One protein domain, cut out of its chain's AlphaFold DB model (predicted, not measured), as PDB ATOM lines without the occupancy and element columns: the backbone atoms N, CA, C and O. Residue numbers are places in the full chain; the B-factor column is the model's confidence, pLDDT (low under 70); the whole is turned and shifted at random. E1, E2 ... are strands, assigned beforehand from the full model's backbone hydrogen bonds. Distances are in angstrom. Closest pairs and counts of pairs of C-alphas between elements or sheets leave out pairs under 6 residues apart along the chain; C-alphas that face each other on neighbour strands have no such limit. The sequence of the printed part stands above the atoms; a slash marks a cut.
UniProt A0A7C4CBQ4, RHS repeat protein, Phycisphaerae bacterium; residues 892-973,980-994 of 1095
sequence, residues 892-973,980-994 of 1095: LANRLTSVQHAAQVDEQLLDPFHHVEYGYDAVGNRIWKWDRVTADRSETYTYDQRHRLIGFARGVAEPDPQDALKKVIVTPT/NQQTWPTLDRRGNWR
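This is residues 892 to 973 and 980 to 994 of the 1095 residues of the protein "RHS repeat protein" of Phycisphaerae bacterium (UniProt A0A7C4CBQ4). The domain is a wall of six antiparallel strands, twisted, with the small hairpin of E6 and E7 set crosswise over part of one face. The two sheets make a lopsided sandwich, only partly face to face, and the other face of the wall has no named element over it. The far end of E1 with the turn after it lies at one end of the longest axis, and the tail after E8 lies at the other. The printed part has 97 residues, no named helix and eight strands, E1 to E8 along the chain; the large sheet has the order E1, E2, E3, E4, E5, E8, and the class is all strand. The whole is loose, with a radius of gyration of the C-alphas of 15.6 A, and only just elongated, with spans of 55 by 37 by 29 A.

E1, residues 896 to 905, is 26.1 A long and begins at C-alpha 896, (33.149, 123.642, 150.525). E2, residues 914 to 920, is 20.3 A long. E3, residues 926 to 931, measures 14.1 A, and E4, residues 938 to 943, 17.2 A. E5, residues 949 to 955, measures 17.8 A and ends at C-alpha 955, (13.582, 118.446, 144.252). E6 is residues 957 to 960, and E7, residues 963 to 969, measures 13.8 A. E8, residues 982 to 984, ends at C-alpha 984, (17.420, 114.091, 133.939).

E1 to E5 form a meander, each strand the antiparallel neighbour of the one before. In the hairpin of E1 and E2, N 899 and O 916 are 2.8 A apart, within hydrogen-bond range. Likewise within range are N 930 and O 917 of E3 and E2, at 2.8 A, N 929 and O 939 of E3 and E4, at 2.8 A, and N 940 and O 953 of E4 and E5, at 2.9 A. E8 is the edge strand beside E5, antiparallel to it, with N 954 and O 982 at 3.0 A. E6 and E7 form a hairpin, with N 968 and O 958 at 2.9 A. The strands of the two sheets stand at 60 degrees. The closest C-alphas of E4 and E7 are those of Thr 940 and Val 968, 6.6 A apart. E1 and E7 are apart.

The C-alphas of Asp 906 and Arg 989, the two farthest apart, are 55.1 A apart. Residues 974 to 979 are not printed, and C-alphas 973 and 980 are 13.9 A apart across this cut. Of the links that are printed whole, none is long. The mean pLDDT of the printed part is 75.5; residue 946 and residues 961 to 965, 970 to 973 and 980 to 994 are under 70.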
ATOM      1  N   LEU A 892      38.078 118.828 156.067       75.25
ATOM      2  CA  LEU A 892      39.502 118.484 156.145       75.25
ATOM      3  C   LEU A 892      40.154 118.179 154.778       75.25
ATOM      4  O   LEU A 892      41.347 117.916 154.731       75.25
ATOM      5  N   ALA A 893      39.424 118.293 153.666       71.44
ATOM      6  CA  ALA A 893      39.957 118.235 152.299       71.44
ATOM      7  C   ALA A 893      39.885 119.591 151.573       71.44
ATOM      8  O   ALA A 893      40.115 119.671 150.367       71.44
ATOM      9  N   ASN A 894      39.546 120.673 152.287       77.56
ATOM     10  CA  ASN A 894      39.271 122.006 151.726       77.56
ATOM     11  C   ASN A 894      38.068 122.062 150.772       77.56
ATOM     12  O   ASN A 894      37.914 123.035 150.030       77.56
ATOM     13  N   ARG A 895      37.181 121.063 150.811       84.44
ATOM     14  CA  ARG A 895      35.941 121.061 150.033       84.44
ATOM     15  C   ARG A 895      34.905 121.914 150.763       84.44
ATOM     16  O   ARG A 895      34.804 121.872 151.987       84.44
ATOM     17  N   LEU A 896      34.162 122.718 150.008       91.44
ATOM     18  CA  LEU A 896      33.149 123.642 150.525       91.44
ATOM     19  C   LEU A 896      31.919 122.850 150.989       91.44
ATOM     20  O   LEU A 896      31.164 122.362 150.155       91.44
ATOM     21  N   THR A 897      31.704 122.721 152.298       92.50
ATOM     22  CA  THR A 897      30.600 121.940 152.884       92.50
ATOM     23  C   THR A 897      29.342 122.756 153.149       92.50
ATOM     24  O   THR A 897      28.257 122.178 153.179       92.50
ATOM     25  N   SER A 898      29.430 124.084 153.286       93.94
ATOM     26  CA  SER A 898      28.238 124.936 153.379       93.94
ATOM     27  C   SER A 898      28.449 126.365 152.883       93.94
ATOM     28  O   SER A 898      29.563 126.888 152.875       93.94
ATOM     29  N   VAL A 899      27.348 127.001 152.479       96.00
ATOM     30  CA  VAL A 899      27.229 128.439 152.220       96.00
ATOM     31  C   VAL A 899      25.900 128.924 152.792       96.00
ATOM     32  O   VAL A 899      24.829 128.523 152.332       96.00
ATOM     33  N   GLN A 900      25.954 129.827 153.766       95.00
ATOM     34  CA  GLN A 900      24.786 130.434 154.403       95.00
ATOM     35  C   GLN A 900      24.794 131.944 154.159       95.00
ATOM     36  O   GLN A 900      25.839 132.569 154.259       95.00
ATOM     37  N   HIS A 901      23.642 132.534 153.836       93.75
ATOM     38  CA  HIS A 901      23.421 133.979 153.784       93.75
ATOM     39  C   HIS A 901      22.297 134.342 154.756       93.75
ATOM     40  O   HIS A 901      21.202 133.772 154.703       93.75
ATOM     41  N   ALA A 902      22.566 135.305 155.627       92.94
ATOM     42  CA  ALA A 902      21.617 135.836 156.596       92.94
ATOM     43  C   ALA A 902      21.717 137.363 156.649       92.94
ATOM     44  O   ALA A 902      22.737 137.941 156.279       92.94
ATOM     45  N   ALA A 903      20.654 138.019 157.108       91.12
ATOM     46  CA  ALA A 903      20.718 139.432 157.464       91.12
ATOM     47  C   ALA A 903      21.295 139.565 158.882       91.12
ATOM     48  O   ALA A 903      20.899 138.813 159.775       91.12
ATOM     49  N   GLN A 904      22.213 140.507 159.086       86.19
ATOM     50  CA  GLN A 904      22.827 140.786 160.380       86.19
ATOM     51  C   GLN A 904      22.414 142.179 160.872       86.19
ATOM     52  O   GLN A 904      22.636 143.176 160.188       86.19
ATOM     53  N   VAL A 905      21.805 142.252 162.055       83.62
ATOM     54  CA  VAL A 905      21.294 143.494 162.658       83.62
ATOM     55  C   VAL A 905      21.754 143.548 164.109       83.62
ATOM     56  O   VAL A 905      21.577 142.574 164.833       83.62
ATOM     57  N   ASP A 906      22.359 144.663 164.527       82.31
ATOM     58  CA  ASP A 906      22.924 144.853 165.874       82.31
ATOM     59  C   ASP A 906      23.809 143.664 166.314       82.31
ATOM     60  O   ASP A 906      23.603 143.051 167.361       82.31
ATOM     61  N   GLU A 907      24.753 143.293 165.438       76.50
ATOM     62  CA  GLU A 907      25.630 142.105 165.492       76.50
ATOM     63  C   GLU A 907      24.917 140.735 165.443       76.50
ATOM     64  O   GLU A 907      25.558 139.729 165.123       76.50
ATOM     65  N   GLN A 908      23.601 140.663 165.661       80.81
ATOM     66  CA  GLN A 908      22.834 139.417 165.643       80.81
ATOM     67  C   GLN A 908      22.530 138.939 164.221       80.81
ATOM     68  O   GLN A 908      21.990 139.668 163.390       80.81
ATOM     69  N   LEU A 909      22.830 137.666 163.965       79.94
ATOM     70  CA  LEU A 909      22.393 136.947 162.772       79.94
ATOM     71  C   LEU A 909      20.912 136.572 162.896       79.94
ATOM     72  O   LEU A 909      20.527 135.856 163.821       79.94
ATOM     73  N   LEU A 910      20.098 137.028 161.944       87.56
ATOM     74  CA  LEU A 910      18.724 136.562 161.761       87.56
ATOM     75  C   LEU A 910      18.701 135.191 161.060       87.56
ATOM     76  O   LEU A 910      19.722 134.725 160.542       87.56
ATOM     77  N   ASP A 911      17.528 134.552 161.013       84.88
ATOM     78  CA  ASP A 911      17.348 133.294 160.280       84.88
ATOM     79  C   ASP A 911      17.811 133.435 158.813       84.88
ATOM     80  O   ASP A 911      17.484 134.427 158.146       84.88
ATOM     81  N   PRO A 912      18.582 132.469 158.277       84.19
ATOM     82  CA  PRO A 912      19.131 132.581 156.936       84.19
ATOM     83  C   PRO A 912      18.043 132.465 155.871       84.19
ATOM     84  O   PRO A 912      17.277 131.505 155.839       84.19
ATOM     85  N   PHE A 913      18.035 133.412 154.933       88.25
ATOM     86  CA  PHE A 913      17.154 133.386 153.761       88.25
ATOM     87  C   PHE A 913      17.714 132.525 152.614       88.25
ATOM     88  O   PHE A 913      17.027 132.284 151.623       88.25
ATOM     89  N   HIS A 914      18.956 132.050 152.739       90.31
ATOM     90  CA  HIS A 914      19.570 131.060 151.858       90.31
ATOM     91  C   HIS A 914      20.614 130.271 152.660       90.31
ATOM     92  O   HIS A 914      21.524 130.856 153.239       90.31
ATOM     93  N   HIS A 915      20.489 128.947 152.723       92.56
ATOM     94  CA  HIS A 915      21.448 128.074 153.407       92.56
ATOM     95  C   HIS A 915      21.575 126.791 152.598       92.56
ATOM     96  O   HIS A 915      20.628 126.013 152.509       92.56
ATOM     97  N   VAL A 916      22.754 126.577 152.021       93.19
ATOM     98  CA  VAL A 916      23.082 125.400 151.220       93.19
ATOM     99  C   VAL A 916      24.191 124.607 151.898       93.19
ATOM    100  O   VAL A 916      25.219 125.167 152.258       93.19
ATOM    101  N   GLU A 917      23.996 123.301 152.037       93.56
ATOM    102  CA  GLU A 917      25.030 122.336 152.422       93.56
ATOM    103  C   GLU A 917      25.430 121.473 151.217       93.56
ATOM    104  O   GLU A 917      24.631 121.272 150.297       93.56
ATOM    105  N   TYR A 918      26.636 120.913 151.238       92.25
ATOM    106  CA  TYR A 918      27.171 120.042 150.192       92.25
ATOM    107  C   TYR A 918      27.779 118.773 150.792       92.25
ATOM    108  O   TYR A 918      28.473 118.830 151.806       92.25
ATOM    109  N   GLY A 919      27.556 117.637 150.132       89.12
ATOM    110  CA  GLY A 919      28.163 116.354 150.481       89.12
ATOM    111  C   GLY A 919      29.000 115.798 149.340       89.12
ATOM    112  O   GLY A 919      28.640 115.942 148.166       89.12
ATOM    113  N   TYR A 920      30.096 115.134 149.694       85.31
ATOM    114  CA  TYR A 920      31.098 114.612 148.769       85.31
ATOM    115  C   TYR A 920      31.366 113.125 149.018       85.31
ATOM    116  O   TYR A 920      31.162 112.635 150.125       85.31
ATOM    117  N   ASP A 921      31.839 112.408 147.999       81.50
ATOM    118  CA  ASP A 921      32.379 111.055 148.166       81.50
ATOM    119  C   ASP A 921      33.896 111.049 148.459       81.50
ATOM    120  O   ASP A 921      34.554 112.093 148.489       81.50
ATOM    121  N   ALA A 922      34.459 109.855 148.672       74.38
ATOM    122  CA  ALA A 922      35.867 109.645 149.024       74.38
ATOM    123  C   ALA A 922      36.891 110.061 147.942       74.38
ATOM    124  O   ALA A 922      38.083 110.052 148.217       74.38
ATOM    125  N   VAL A 923      36.463 110.440 146.727       74.75
ATOM    126  CA  VAL A 923      37.355 111.012 145.690       74.75
ATOM    127  C   VAL A 923      36.972 112.451 145.318       74.75
ATOM    128  O   VAL A 923      37.453 112.991 144.327       74.75
ATOM    129  N   GLY A 924      36.102 113.093 146.108       78.25
ATOM    130  CA  GLY A 924      35.760 114.506 145.954       78.25
ATOM    131  C   GLY A 924      34.637 114.822 144.964       78.25
ATOM    132  O   GLY A 924      34.404 116.001 144.697       78.25
ATOM    133  N   ASN A 925      33.883 113.838 144.456       83.75
ATOM    134  CA  ASN A 925      32.683 114.155 143.675       83.75
ATOM    135  C   ASN A 925      31.578 114.674 144.600       83.75
ATOM    136  O   ASN A 925      31.282 114.039 145.612       83.75
ATOM    137  N   ARG A 926      30.914 115.781 144.244       89.88
ATOM    138  CA  ARG A 926      29.744 116.276 144.988       89.88
ATOM    139  C   ARG A 926      28.548 115.355 144.748       89.88
ATOM    140  O   ARG A 926      27.907 115.461 143.711       89.88
ATOM    141  N   ILE A 927      28.213 114.505 145.715       89.19
ATOM    142  CA  ILE A 927      27.072 113.577 145.646       89.19
ATOM    143  C   ILE A 927      25.725 114.252 145.942       89.19
ATOM    144  O   ILE A 927      24.696 113.823 145.417       89.19
ATOM    145  N   TRP A 928      25.700 115.328 146.734       90.75
ATOM    146  CA  TRP A 928      24.479 116.102 146.975       90.75
ATOM    147  C   TRP A 928      24.744 117.575 147.306       90.75
ATOM    148  O   TRP A 928      25.833 117.971 147.720       90.75
ATOM    149  N   LYS A 929      23.698 118.379 147.126       92.31
ATOM    150  CA  LYS A 929      23.544 119.761 147.584       92.31
ATOM    151  C   LYS A 929      22.174 119.859 148.256       92.31
ATOM    152  O   LYS A 929      21.171 119.508 147.639       92.31
ATOM    153  N   TRP A 930      22.108 120.342 149.489       89.88
ATOM    154  CA  TRP A 930      20.868 120.453 150.257       89.88
ATOM    155  C   TRP A 930      20.563 121.917 150.540       89.88
ATOM    156  O   TRP A 930      21.348 122.587 151.201       89.88
ATOM    157  N   ASP A 931      19.450 122.421 150.016       89.81
ATOM    158  CA  ASP A 931      18.994 123.789 150.264       89.81
ATOM    159  C   ASP A 931      17.997 123.756 151.429       89.81
ATOM    160  O   ASP A 931      16.889 123.238 151.296       89.81
ATOM    161  N   ARG A 932      18.406 124.251 152.600       85.12
ATOM    162  CA  ARG A 932      17.597 124.197 153.829       85.12
ATOM    163  C   ARG A 932      16.438 125.198 153.842       85.12
ATOM    164  O   ARG A 932      15.566 125.069 154.695       85.12
ATOM    165  N   VAL A 933      16.431 126.192 152.946       85.25
ATOM    166  CA  VAL A 933      15.437 127.282 152.943       85.25
ATOM    167  C   VAL A 933      14.443 127.103 151.800       85.25
ATOM    168  O   VAL A 933      13.233 127.158 152.009       85.25
ATOM    169  N   THR A 934      14.939 126.810 150.599       84.12
ATOM    170  CA  THR A 934      14.123 126.415 149.448       84.12
ATOM    171  C   THR A 934      14.367 124.946 149.118       84.12
ATOM    172  O   THR A 934      15.088 124.608 148.184       84.12
ATOM    173  N   ALA A 935      13.748 124.066 149.914       80.44
ATOM    174  CA  ALA A 935      13.972 122.618 149.895       80.44
ATOM    175  C   ALA A 935      13.861 121.970 148.503       80.44
ATOM    176  O   ALA A 935      14.629 121.055 148.211       80.44
ATOM    177  N   ASP A 936      12.981 122.475 147.628       78.06
ATOM    178  CA  ASP A 936      12.790 122.019 146.240       78.06
ATOM    179  C   ASP A 936      13.989 122.302 145.304       78.06
ATOM    180  O   ASP A 936      14.031 121.834 144.161       78.06
ATOM    181  N   ARG A 937      14.976 123.072 145.773       82.38
ATOM    182  CA  ARG A 937      16.239 123.374 145.082       82.38
ATOM    183  C   ARG A 937      17.410 122.505 145.536       82.38
ATOM    184  O   ARG A 937      18.550 122.781 145.144       82.38
ATOM    185  N   SER A 938      17.141 121.478 146.336       85.75
ATOM    186  CA  SER A 938      18.125 120.449 146.663       85.75
ATOM    187  C   SER A 938      18.387 119.564 145.444       85.75
ATOM    188  O   SER A 938      17.519 119.374 144.591       85.75
ATOM    189  N   GLU A 939      19.606 119.049 145.335       89.31
ATOM    190  CA  GLU A 939      20.111 118.340 144.162       89.31
ATOM    191  C   GLU A 939      20.899 117.097 144.595       89.31
ATOM    192  O   GLU A 939      21.693 117.151 145.536       89.31
ATOM    193  N   THR A 940      20.731 115.989 143.876       86.88
ATOM    194  CA  THR A 940      21.514 114.757 144.059       86.88
ATOM    195  C   THR A 940      22.171 114.350 142.750       86.88
ATOM    196  O   THR A 940      21.555 114.439 141.684       86.88
ATOM    197  N   TYR A 941      23.398 113.858 142.852       86.00
ATOM    198  CA  TYR A 941      24.295 113.587 141.739       86.00
ATOM    199  C   TYR A 941      24.755 112.127 141.809       86.00
ATOM    200  O   TYR A 941      25.234 111.672 142.847       86.00
ATOM    201  N   THR A 942      24.628 111.386 140.707       82.81
ATOM    202  CA  THR A 942      25.118 110.004 140.610       82.81
ATOM    203  C   THR A 942      26.208 109.892 139.557       82.81
ATOM    204  O   THR A 942      26.091 110.422 138.451       82.81
ATOM    205  N   TYR A 943      27.278 109.188 139.917       79.94
ATOM    206  CA  TYR A 943      28.492 109.050 139.122       79.94
ATOM    207  C   TYR A 943      28.694 107.593 138.705       79.94
ATOM    208  O   TYR A 943      28.304 106.680 139.437       79.94
ATOM    209  N   ASP A 944      29.293 107.366 137.536       76.81
ATOM    210  CA  ASP A 944      29.789 106.038 137.177       76.81
ATOM    211  C   ASP A 944      31.121 105.726 137.881       76.81
ATOM    212  O   ASP A 944      31.702 106.547 138.593       76.81
ATOM    213  N   GLN A 945      31.635 104.516 137.664       73.25
ATOM    214  CA  GLN A 945      32.925 104.085 138.207       73.25
ATOM    215  C   GLN A 945      34.139 104.783 137.548       73.25
ATOM    216  O   GLN A 945      35.272 104.424 137.841       73.25
ATOM    217  N   ARG A 946      33.939 105.762 136.656       69.25
ATOM    218  CA  ARG A 946      34.985 106.652 136.115       69.25
ATOM    219  C   ARG A 946      34.851 108.076 136.665       69.25
ATOM    220  O   ARG A 946      35.444 109.002 136.121       69.25
ATOM    221  N   HIS A 947      34.031 108.260 137.705       77.44
ATOM    222  CA  HIS A 947      33.700 109.556 138.308       77.44
ATOM    223  C   HIS A 947      33.085 110.550 137.312       77.44
ATOM    224  O   HIS A 947      33.108 111.760 137.522       77.44
ATOM    225  N   ARG A 948      32.466 110.049 136.233       78.25
ATOM    226  CA  ARG A 948      31.668 110.869 135.315       78.25
ATOM    227  C   ARG A 948      30.254 110.976 135.865       78.25
ATOM    228  O   ARG A 948      29.657 109.966 136.234       78.25
ATOM    229  N   LEU A 949      29.699 112.185 135.891       80.81
ATOM    230  CA  LEU A 949      28.295 112.396 136.240       80.81
ATOM    231  C   LEU A 949      27.409 111.666 135.216       80.81
ATOM    232  O   LEU A 949      27.525 111.925 134.022       80.81
ATOM    233  N   ILE A 950      26.529 110.773 135.672       79.62
ATOM    234  CA  ILE A 950      25.595 110.012 134.818       79.62
ATOM    235  C   ILE A 950      24.123 110.310 135.106       79.62
ATOM    236  O   ILE A 950      23.275 110.057 134.249       79.62
ATOM    237  N   GLY A 951      23.811 110.860 136.281       74.56
ATOM    238  CA  GLY A 951      22.453 111.225 136.664       74.56
ATOM    239  C   GLY A 951      22.417 112.452 137.568       74.56
ATOM    240  O   GLY A 951      23.267 112.642 138.436       74.56
ATOM    241  N   PHE A 952      21.400 113.281 137.350       82.25
ATOM    242  CA  PHE A 952      21.103 114.462 138.150       82.25
ATOM    243  C   PHE A 952      19.601 114.506 138.438       82.25
ATOM    244  O   PHE A 952      18.771 114.317 137.539       82.25
ATOM    245  N   ALA A 953      19.255 114.768 139.695       78.50
ATOM    246  CA  ALA A 953      17.886 115.010 140.121       78.50
ATOM    247  C   ALA A 953      17.828 116.234 141.035       78.50
ATOM    248  O   ALA A 953      18.695 116.417 141.889       78.50
ATOM    249  N   ARG A 954      16.779 117.040 140.871       79.81
ATOM    250  CA  ARG A 954      16.457 118.192 141.716       79.81
ATOM    251  C   ARG A 954      15.048 118.053 142.288       79.81
ATOM    252  O   ARG A 954      14.161 117.554 141.597       79.81
ATOM    253  N   GLY A 955      14.853 118.489 143.527       80.19
ATOM    254  CA  GLY A 955      13.582 118.446 144.252       80.19
ATOM    255  C   GLY A 955      13.811 118.525 145.761       80.19
ATOM    256  O   GLY A 955      14.871 118.962 146.197       80.19
ATOM    257  N   VAL A 956      12.839 118.083 146.563       81.50
ATOM    258  CA  VAL A 956      12.990 117.988 148.027       81.50
ATOM    259  C   VAL A 956      13.905 116.810 148.366       81.50
ATOM    260  O   VAL A 956      13.622 115.686 147.958       81.50
ATOM    261  N   ALA A 957      14.993 117.057 149.102       79.75
ATOM    262  CA  ALA A 957      15.924 116.010 149.526       79.75
ATOM    263  C   ALA A 957      15.762 115.654 151.011       79.75
ATOM    264  O   ALA A 957      15.785 116.538 151.872       79.75
ATOM    265  N   GLU A 958      15.701 114.356 151.301       78.88
ATOM    266  CA  GLU A 958      15.749 113.784 152.652       78.88
ATOM    267  C   GLU A 958      17.033 112.941 152.826       78.88
ATOM    268  O   GLU A 958      17.640 112.553 151.822       78.88
ATOM    269  N   PRO A 959      17.498 112.664 154.062       77.25
ATOM    270  CA  PRO A 959      18.592 111.716 154.303       77.25
ATOM    271  C   PRO A 959      18.256 110.318 153.761       77.25
ATOM    272  O   PRO A 959      17.112 109.880 153.871       77.25
ATOM    273  N   ASP A 960      19.236 109.603 153.204       71.25
ATOM    274  CA  ASP A 960      19.013 108.236 152.719       71.25
ATOM    275  C   ASP A 960      18.782 107.277 153.912       71.25
ATOM    276  O   ASP A 960      19.647 107.176 154.788       71.25
ATOM    277  N   PRO A 961      17.654 106.534 153.974       66.25
ATOM    278  CA  PRO A 961      17.392 105.574 155.048       66.25
ATOM    279  C   PRO A 961      18.404 104.421 155.157       66.25
ATOM    280  O   PRO A 961      18.370 103.687 156.145       66.25
ATOM    281  N   GLN A 962      19.256 104.218 154.146       68.94
ATOM    282  CA  GLN A 962      20.280 103.168 154.104       68.94
ATOM    283  C   GLN A 962      21.704 103.702 154.322       68.94
ATOM    284  O   GLN A 962      22.599 102.913 154.620       68.94
ATOM    285  N   ASP A 963      21.925 105.015 154.197       67.06
ATOM    286  CA  ASP A 963      23.239 105.650 154.342       67.06
ATOM    287  C   ASP A 963      23.101 107.112 154.803       67.06
ATOM    288  O   ASP A 963      22.807 108.012 154.018       67.06
ATOM    289  N   ALA A 964      23.375 107.374 156.082       60.75
ATOM    290  CA  ALA A 964      23.216 108.701 156.678       60.75
ATOM    291  C   ALA A 964      24.121 109.799 156.069       60.75
ATOM    292  O   ALA A 964      23.862 110.981 156.303       60.75
ATOM    293  N   LEU A 965      25.153 109.439 155.292       63.75
ATOM    294  CA  LEU A 965      26.011 110.387 154.568       63.75
ATOM    295  C   LEU A 965      25.431 110.775 153.193       63.75
ATOM    296  O   LEU A 965      25.883 111.743 152.575       63.75
ATOM    297  N   LYS A 966      24.414 110.054 152.706       72.69
ATOM    298  CA  LYS A 966      23.707 110.335 151.450       72.69
ATOM    299  C   LYS A 966      22.382 111.065 151.685       72.69
ATOM    300  O   LYS A 966      21.805 111.074 152.772       72.69
ATOM    301  N   LYS A 967      21.882 111.682 150.613       77.69
ATOM    302  CA  LYS A 967      20.537 112.264 150.522       77.69
ATOM    303  C   LYS A 967      19.878 111.797 149.229       77.69
ATOM    304  O   LYS A 967      20.569 111.591 148.232       77.69
ATOM    305  N   VAL A 968      18.555 111.669 149.239       77.38
ATOM    306  CA  VAL A 968      17.742 111.213 148.102       77.38
ATOM    307  C   VAL A 968      16.650 112.243 147.823       77.38
ATOM    308  O   VAL A 968      16.030 112.748 148.757       77.38
ATOM    309  N   ILE A 969      16.394 112.555 146.545       78.06
ATOM    310  CA  ILE A 969      15.229 113.365 146.162       78.06
ATOM    311  C   ILE A 969      13.961 112.526 146.334       78.06
ATOM    312  O   ILE A 969      13.754 111.551 145.609       78.06
ATOM    313  N   VAL A 970      13.102 112.922 147.267       69.19
ATOM    314  CA  VAL A 970      11.828 112.252 147.539       69.19
ATOM    315  C   VAL A 970      10.750 112.837 146.629       69.19
ATOM    316  O   VAL A 970      10.555 114.050 146.570       69.19
ATOM    317  N   THR A 971      10.028 111.974 145.911       54.62
ATOM    318  CA  THR A 971       8.817 112.375 145.182       54.62
ATOM    319  C   THR A 971       7.687 112.621 146.188       54.62
ATOM    320  O   THR A 971       7.320 111.675 146.891       54.62
ATOM    321  N   PRO A 972       7.092 113.829 146.255       48.31
ATOM    322  CA  PRO A 972       6.005 114.115 147.187       48.31
ATOM    323  C   PRO A 972       4.790 113.227 146.912       48.31
ATOM    324  O   PRO A 972       4.120 113.341 145.882       48.31
ATOM    325  N   THR A 973       4.466 112.334 147.842       42.75
ATOM    326  CA  THR A 973       3.242 111.540 147.765       42.75
ATOM    327  C   THR A 973       2.043 112.411 148.145       42.75
ATOM    328  O   THR A 973       1.694 112.538 149.314       42.75
ATOM    329  N   ASN A 980       8.505 121.092 140.649       48.00
ATOM    330  CA  ASN A 980       9.926 121.261 140.327       48.00
ATOM    331  C   ASN A 980      10.787 119.986 140.423       48.00
ATOM    332  O   ASN A 980      12.013 120.102 140.368       48.00
ATOM    333  N   GLN A 981      10.204 118.778 140.528       47.44
ATOM    334  CA  GLN A 981      11.009 117.547 140.479       47.44
ATOM    335  C   GLN A 981      11.567 117.320 139.063       47.44
ATOM    336  O   GLN A 981      10.929 116.714 138.203       47.44
ATOM    337  N   GLN A 982      12.782 117.811 138.818       53.16
ATOM    338  CA  GLN A 982      13.489 117.638 137.553       53.16
ATOM    339  C   GLN A 982      14.475 116.477 137.656       53.16
ATOM    340  O   GLN A 982      15.577 116.623 138.183       53.16
ATOM    341  N   THR A 983      14.088 115.325 137.119       45.91
ATOM    342  CA  THR A 983      14.983 114.182 136.900       45.91
ATOM    343  C   THR A 983      15.479 114.185 135.460       45.91
ATOM    344  O   THR A 983      14.665 114.131 134.536       45.91
ATOM    345  N   TRP A 984      16.795 114.184 135.261       53.81
ATOM    346  CA  TRP A 984      17.420 114.091 133.939       53.81
ATOM    347  C   TRP A 984      18.098 112.712 133.831       53.81
ATOM    348  O   TRP A 984      19.226 112.543 134.287       53.81
ATOM    349  N   PRO A 985      17.398 111.675 133.321       44.31
ATOM    350  CA  PRO A 985      17.729 110.282 133.640       44.31
ATOM    351  C   PRO A 985      18.881 109.678 132.827       44.31
ATOM    352  O   PRO A 985      19.341 108.597 133.171       44.31
ATOM    353  N   THR A 986      19.310 110.307 131.725       48.59
ATOM    354  CA  THR A 986      20.426 109.815 130.895       48.59
ATOM    355  C   THR A 986      21.128 110.927 130.119       48.59
ATOM    356  O   THR A 986      20.491 111.835 129.572       48.59
ATOM    357  N   LEU A 987      22.444 110.765 129.976       45.97
ATOM    358  CA  LEU A 987      23.260 111.405 128.946       45.97
ATOM    359  C   LEU A 987      23.276 110.561 127.654       45.97
ATOM    360  O   LEU A 987      23.046 109.343 127.674       45.97
ATOM    361  N   ASP A 988      23.510 111.190 126.505       47.72
ATOM    362  CA  ASP A 988      23.910 110.516 125.265       47.72
ATOM    363  C   ASP A 988      25.379 110.040 125.345       47.72
ATOM    364  O   ASP A 988      26.049 110.213 126.363       47.72
ATOM    365  N   ARG A 989      25.900 109.422 124.276       39.47
ATOM    366  CA  ARG A 989      27.304 108.960 124.233       39.47
ATOM    367  C   ARG A 989      28.340 110.097 124.232       39.47
ATOM    368  O   ARG A 989      29.516 109.830 124.433       39.47
ATOM    369  N   ARG A 990      27.918 111.346 124.012       40.19
ATOM    370  CA  ARG A 990      28.774 112.540 123.938       40.19
ATOM    371  C   ARG A 990      28.746 113.374 125.230       40.19
ATOM    372  O   ARG A 990      29.446 114.375 125.305       40.19
ATOM    373  N   GLY A 991      27.933 112.997 126.221       40.34
ATOM    374  CA  GLY A 991      27.745 113.764 127.457       40.34
ATOM    375  C   GLY A 991      26.652 114.842 127.398       40.34
ATOM    376  O   GLY A 991      26.619 115.707 128.268       40.34
ATOM    377  N   ASN A 992      25.734 114.801 126.424       43.28
ATOM    378  CA  ASN A 992      24.576 115.704 126.358       43.28
ATOM    379  C   ASN A 992      23.338 115.085 127.026       43.28
ATOM    380  O   ASN A 992      23.050 113.902 126.840       43.28
ATOM    381  N   TRP A 993      22.527 115.875 127.733       46.84
ATOM    382  CA  TRP A 993      21.278 115.393 128.341       46.84
ATOM    383  C   TRP A 993      20.221 115.022 127.287       46.84
ATOM    384  O   TRP A 993      19.703 115.894 126.587       46.84
ATOM    385  N   ARG A 994      19.829 113.739 127.208       45.12
ATOM    386  CA  ARG A 994      18.957 113.230 126.120       45.12
ATOM    387  C   ARG A 994      17.600 113.930 126.016       45.12
ATOM    388  O   ARG A 994      17.048 114.035 124.925       45.12
TER     389      ARG A 994